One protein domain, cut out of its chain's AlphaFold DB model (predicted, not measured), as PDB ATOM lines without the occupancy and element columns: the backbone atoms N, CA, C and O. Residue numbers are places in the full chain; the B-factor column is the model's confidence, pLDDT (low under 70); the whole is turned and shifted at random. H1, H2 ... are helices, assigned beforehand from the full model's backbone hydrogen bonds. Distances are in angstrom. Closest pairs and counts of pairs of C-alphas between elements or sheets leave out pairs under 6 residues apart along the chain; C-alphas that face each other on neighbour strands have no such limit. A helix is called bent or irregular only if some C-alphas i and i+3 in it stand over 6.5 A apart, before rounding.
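Overview. This is residues 2 to 47 of the 84 residues of the protein "Calpain catalytic domain-containing protein" of Coregonus sp. 'balchen' (UniProt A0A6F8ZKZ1). Two helices stand far apart in a long, open shape, H1 towards one end of the printed part and H2 towards the other, with a winding link of residues 16 to 31 between them and no shared core. After H2 the last printed residues, 43 to 47, fold back beside it, while residues 2 to 9 and 27 to 34 stick out free. The printed part has 46 residues with two named helices, H1 then H2, and no named strand; the class is all helix, with 23 of the 46 residues in named elements. It is extended, with a radius of gyration of the C-alphas of 14.9 A, and flat in outline, spanning 43 by 24 by 13 A.

Arrangement. The longest helix by residues is H1, residues 4 to 15. H2, residues 32 to 42, is apart from H1, with no C-alpha of the one within 8 A of the other. The link between them is long, with 16 residues. Residues 2 to 9, of which 4 to 9 belong to H1, stand free, and so do residues 27 to 34, of which 32 to 34 belong to H2. In H2 every O i to N i+4 pair is within hydrogen-bond range; in H1 7 of 8 are.

Along the chain. H1 runs 16.6 A, from C-alpha 4 at (284.098, 378.705, 414.125) to C-alpha 15 at (284.361, 374.702, 397.978). H2 runs 15.4 A and ends with C-alpha 42 at (246.594, 374.527, 398.472). Neither helix is bent.

Size, cuts and confidence. The two C-alphas farthest apart are those of Met 4 and Gly 43, at 43.3 A. The printed part has no cut. The mean pLDDT of the printed part is 90.9, and residue 2 alone is under 70.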
ATOM      1  N   THR A   2     278.199 383.629 414.783       63.81
ATOM      2  CA  THR A   2     278.627 382.449 414.011       63.81
ATOM      3  C   THR A   2     279.784 381.785 414.750       63.81
ATOM      4  O   THR A   2     280.804 382.436 414.960       63.81
ATOM      5  N   SER A   3     279.639 380.520 415.147       88.56
ATOM      6  CA  SER A   3     280.741 379.734 415.720       88.56
ATOM      7  C   SER A   3     281.815 379.442 414.662       88.56
ATOM      8  O   SER A   3     281.534 379.473 413.463       88.56
ATOM      9  N   MET A   4     283.046 379.117 415.073       90.31
ATOM     10  CA  MET A   4     284.098 378.705 414.125       90.31
ATOM     11  C   MET A   4     283.662 377.507 413.268       90.31
ATOM     12  O   MET A   4     283.893 377.507 412.062       90.31
ATOM     13  N   ALA A   5     282.921 376.560 413.853       89.31
ATOM     14  CA  ALA A   5     282.309 375.451 413.123       89.31
ATOM     15  C   ALA A   5     281.363 375.936 412.006       89.31
ATOM     16  O   ALA A   5     281.457 375.477 410.873       89.31
ATOM     17  N   GLY A   6     280.518 376.938 412.280       88.25
ATOM     18  CA  GLY A   6     279.628 377.527 411.273       88.25
ATOM     19  C   GLY A   6     280.349 378.318 410.174       88.25
ATOM     20  O   GLY A   6     279.771 378.567 409.117       88.25
ATOM     21  N   ARG A   7     281.602 378.739 410.392       88.62
ATOM     22  CA  ARG A   7     282.443 379.322 409.330       88.62
ATOM     23  C   ARG A   7     283.059 378.232 408.454       88.62
ATOM     24  O   ARG A   7     283.027 378.377 407.239       88.62
ATOM     25  N   LEU A   8     283.566 377.158 409.063       91.06
ATOM     26  CA  LEU A   8     284.158 376.023 408.347       91.06
ATOM     27  C   LEU A   8     283.129 375.305 407.465       91.06
ATOM     28  O   LEU A   8     283.415 375.058 406.300       91.06
ATOM     29  N   ALA A   9     281.917 375.065 407.975       89.38
ATOM     30  CA  ALA A   9     280.837 374.452 407.197       89.38
ATOM     31  C   ALA A   9     280.485 375.279 405.947       89.38
ATOM     32  O   ALA A   9     280.452 374.754 404.841       89.38
ATOM     33  N   ARG A  10     280.333 376.603 406.097       87.12
ATOM     34  CA  ARG A  10     280.091 377.506 404.959       87.12
ATOM     35  C   ARG A  10     281.240 377.535 403.956       87.12
ATOM     36  O   ARG A  10     281.002 377.765 402.776       87.12
ATOM     37  N   GLN A  11     282.481 377.371 404.416       89.31
ATOM     38  CA  GLN A  11     283.632 377.298 403.520       89.31
ATOM     39  C   GLN A  11     283.593 376.005 402.702       89.31
ATOM     40  O   GLN A  11     283.702 376.072 401.487       89.31
ATOM     41  N   GLN A  12     283.323 374.865 403.341       90.81
ATOM     42  CA  GLN A  12     283.159 373.583 402.650       90.81
ATOM     43  C   GLN A  12     282.007 373.613 401.637       90.81
ATOM     44  O   GLN A  12     282.159 373.122 400.526       90.81
ATOM     45  N   GLU A  13     280.869 374.222 401.983       90.50
ATOM     46  CA  GLU A  13     279.753 374.403 401.042       90.50
ATOM     47  C   GLU A  13     280.179 375.194 399.800       90.50
ATOM     48  O   GLU A  13     279.848 374.805 398.682       90.50
ATOM     49  N   ARG A  14     280.944 376.276 399.984       88.69
ATOM     50  CA  ARG A  14     281.481 377.079 398.875       88.69
ATOM     51  C   ARG A  14     282.481 376.300 398.030       88.69
ATOM     52  O   ARG A  14     282.402 376.370 396.808       88.69
ATOM     53  N   ASP A  15     283.377 375.549 398.666       90.62
ATOM     54  CA  ASP A  15     284.361 374.702 397.978       90.62
ATOM     55  C   ASP A  15     283.664 373.597 397.158       90.62
ATOM     56  O   ASP A  15     284.125 373.241 396.076       90.62
ATOM     57  N   ASN A  16     282.498 373.129 397.617       89.75
ATOM     58  CA  ASN A  16     281.623 372.194 396.903       89.75
ATOM     59  C   ASN A  16     280.742 372.857 395.823       89.75
ATOM     60  O   ASN A  16     279.902 372.182 395.234       89.75
ATOM     61  N   GLY A  17     280.909 374.155 395.556       88.25
ATOM     62  CA  GLY A  17     280.215 374.867 394.478       88.25
ATOM     63  C   GLY A  17     279.007 375.705 394.907       88.25
ATOM     64  O   GLY A  17     278.408 376.370 394.054       88.25
ATOM     65  N   ALA A  18     278.656 375.754 396.197       88.62
ATOM     66  CA  ALA A  18     277.570 376.608 396.671       88.62
ATOM     67  C   ALA A  18     277.894 378.099 396.463       88.62
ATOM     68  O   ALA A  18     278.940 378.604 396.877       88.62
ATOM     69  N   GLY A  19     276.963 378.825 395.851       88.00
ATOM     70  CA  GLY A  19     277.118 380.227 395.462       88.00
ATOM     71  C   GLY A  19     277.551 380.431 394.010       88.00
ATOM     72  O   GLY A  19     277.647 381.576 393.574       88.00
ATOM     73  N   THR A  20     277.780 379.358 393.249       91.50
ATOM     74  CA  THR A  20     277.924 379.436 391.787       91.50
ATOM     75  C   THR A  20     276.562 379.616 391.111       91.50
ATOM     76  O   THR A  20     275.520 379.365 391.712       91.50
ATOM     77  N   ASN A  21     276.555 379.996 389.829       87.81
ATOM     78  CA  ASN A  21     275.312 380.093 389.052       87.81
ATOM     79  C   ASN A  21     274.565 378.752 388.943       87.81
ATOM     80  O   ASN A  21     273.348 378.748 388.806       87.81
ATOM     81  N   GLN A  22     275.284 377.624 388.999       89.62
ATOM     82  CA  GLN A  22     274.687 376.286 388.942       89.62
ATOM     83  C   GLN A  22     274.113 375.846 390.295       89.62
ATOM     84  O   GLN A  22     273.146 375.092 390.329       89.62
ATOM     85  N   GLN A  23     274.680 376.329 391.403       88.94
ATOM     86  CA  GLN A  23     274.263 375.973 392.757       88.94
ATOM     87  C   GLN A  23     274.117 377.235 393.612       88.94
ATOM     88  O   GLN A  23     274.893 377.498 394.535       88.94
ATOM     89  N   ALA A  24     273.112 378.045 393.282       91.62
ATOM     90  CA  ALA A  24     272.820 379.275 394.004       91.62
ATOM     91  C   ALA A  24     272.382 378.983 395.450       91.62
ATOM     92  O   ALA A  24     271.618 378.057 395.725       91.62
ATOM     93  N   VAL A  25     272.853 379.801 396.393       91.00
ATOM     94  CA  VAL A  25     272.421 379.706 397.791       91.00
ATOM     95  C   VAL A  25     271.010 380.270 397.918       91.00
ATOM     96  O   VAL A  25     270.743 381.399 397.510       91.00
ATOM     97  N   LYS A  26     270.121 379.499 398.541       91.44
ATOM     98  CA  LYS A  26     268.740 379.900 398.820       91.44
ATOM     99  C   LYS A  26     268.725 381.050 399.828       91.44
ATOM    100  O   LYS A  26     269.084 380.870 400.997       91.44
ATOM    101  N   TYR A  27     268.334 382.241 399.380       91.06
ATOM    102  CA  TYR A  27     268.213 383.404 400.255       91.06
ATOM    103  C   TYR A  27     267.142 383.140 401.316       91.06
ATOM    104  O   TYR A  27     266.058 382.663 400.998       91.06
ATOM    105  N   LEU A  28     267.482 383.381 402.586       90.12
ATOM    106  CA  LEU A  28     266.607 383.105 403.736       90.12
ATOM    107  C   LEU A  28     266.047 381.671 403.772       90.12
ATOM    108  O   LEU A  28     264.999 381.439 404.361       90.12
ATOM    109  N   GLN A  29     266.760 380.711 403.164       88.19
ATOM    110  CA  GLN A  29     266.327 379.313 403.041       88.19
ATOM    111  C   GLN A  29     264.991 379.139 402.293       88.19
ATOM    112  O   GLN A  29     264.342 378.107 402.430       88.19
ATOM    113  N   GLN A  30     264.592 380.119 401.478       90.94
ATOM    114  CA  GLN A  30     263.396 380.025 400.645       90.94
ATOM    115  C   GLN A  30     263.684 379.153 399.417       90.94
ATOM    116  O   GLN A  30     264.584 379.449 398.627       90.94
ATOM    117  N   ASP A  31     262.929 378.065 399.271       93.81
ATOM    118  CA  ASP A  31     263.030 377.130 398.153       93.81
ATOM    119  C   ASP A  31     261.871 377.332 397.175       93.81
ATOM    120  O   ASP A  31     260.716 377.127 397.531       93.81
ATOM    121  N   HIS A  32     262.172 377.755 395.946       92.75
ATOM    122  CA  HIS A  32     261.137 378.074 394.963       92.75
ATOM    123  C   HIS A  32     260.258 376.867 394.616       92.75
ATOM    124  O   HIS A  32     259.047 377.024 394.504       92.75
ATOM    125  N   GLU A  33     260.845 375.683 394.437       94.44
ATOM    126  CA  GLU A  33     260.111 374.494 393.992       94.44
ATOM    127  C   GLU A  33     259.131 374.019 395.063       94.44
ATOM    128  O   GLU A  33     257.951 373.830 394.772       94.44
ATOM    129  N   THR A  34     259.591 373.944 396.312       94.81
ATOM    130  CA  THR A  34     258.763 373.604 397.475       94.81
ATOM    131  C   THR A  34     257.634 374.616 397.651       94.81
ATOM    132  O   THR A  34     256.468 374.244 397.729       94.81
ATOM    133  N   LEU A  35     257.960 375.916 397.639       95.06
ATOM    134  CA  LEU A  35     256.964 376.974 397.823       95.06
ATOM    135  C   LEU A  35     255.925 376.996 396.696       95.06
ATOM    136  O   LEU A  35     254.746 377.258 396.945       95.06
ATOM    137  N   LEU A  36     256.348 376.735 395.457       94.44
ATOM    138  CA  LEU A  36     255.446 376.638 394.317       94.44
ATOM    139  C   LEU A  36     254.513 375.435 394.468       94.44
ATOM    140  O   LEU A  36     253.307 375.587 394.274       94.44
ATOM    141  N   GLN A  37     255.051 374.272 394.832       96.56
ATOM    142  CA  GLN A  37     254.267 373.059 395.036       96.56
ATOM    143  C   GLN A  37     253.212 373.254 396.131       96.56
ATOM    144  O   GLN A  37     252.035 373.005 395.876       96.56
ATOM    145  N   ASP A  38     253.589 373.809 397.283       95.88
ATOM    146  CA  ASP A  38     252.659 374.095 398.383       95.88
ATOM    147  C   ASP A  38     251.503 375.010 397.934       95.88
ATOM    148  O   ASP A  38     250.335 374.799 398.278       95.88
ATOM    149  N   CYS A  39     251.801 376.034 397.127       95.12
ATOM    150  CA  CYS A  39     250.783 376.940 396.590       95.12
ATOM    151  C   CYS A  39     249.835 376.233 395.610       95.12
ATOM    152  O   CYS A  39     248.627 376.474 395.641       95.12
ATOM    153  N   LEU A  40     250.368 375.350 394.760       95.31
ATOM    154  CA  LEU A  40     249.578 374.562 393.813       95.31
ATOM    155  C   LEU A  40     248.670 373.562 394.533       95.31
ATOM    156  O   LEU A  40     247.491 373.466 394.197       95.31
ATOM    157  N   GLU A  41     249.189 372.868 395.545       96.31
ATOM    158  CA  GLU A  41     248.432 371.898 396.344       96.31
ATOM    159  C   GLU A  41     247.315 372.568 397.150       96.31
ATOM    160  O   GLU A  41     246.201 372.052 397.237       96.31
ATOM    161  N   THR A  42     247.582 373.752 397.701       95.56
ATOM    162  CA  THR A  42     246.594 374.527 398.472       95.56
ATOM    163  C   THR A  42     245.648 375.354 397.600       95.56
ATOM    164  O   THR A  42     244.695 375.939 398.120       95.56
ATOM    165  N   GLY A  43     245.896 375.440 396.288       93.12
ATOM    166  CA  GLY A  43     245.141 376.296 395.369       93.12
ATOM    167  C   GLY A  43     245.222 377.786 395.723       93.12
ATOM    168  O   GLY A  43     244.283 378.539 395.458       93.12
ATOM    169  N   SER A  44     246.313 378.214 396.361       93.75
ATOM    170  CA  SER A  44     246.489 379.574 396.867       93.75
ATOM    171  C   SER A  44     247.614 380.313 396.141       93.75
ATOM    172  O   SER A  44     248.474 379.725 395.490       93.75
ATOM    173  N   LEU A  45     247.594 381.645 396.209       92.56
ATOM    174  CA  LEU A  45     248.663 382.465 395.644       92.56
ATOM    175  C   LEU A  45     249.751 382.702 396.683       92.56
ATOM    176  O   LEU A  45     249.458 383.160 397.789       92.56
ATOM    177  N   PHE A  46     251.006 382.522 396.272       94.06
ATOM    178  CA  PHE A  46     252.158 382.768 397.129       94.06
ATOM    179  C   PHE A  46     252.174 384.201 397.675       94.06
ATOM    180  O   PHE A  46     252.102 385.180 396.918       94.06
ATOM    181  N   GLN A  47     252.302 384.327 398.991       93.88
ATOM    182  CA  GLN A  47     252.571 385.579 399.691       93.88
ATOM    183  C   GLN A  47     253.929 385.445 400.368       93.88
ATOM    184  O   GLN A  47     254.126 384.515 401.141       93.88
TER     185      GLN A  47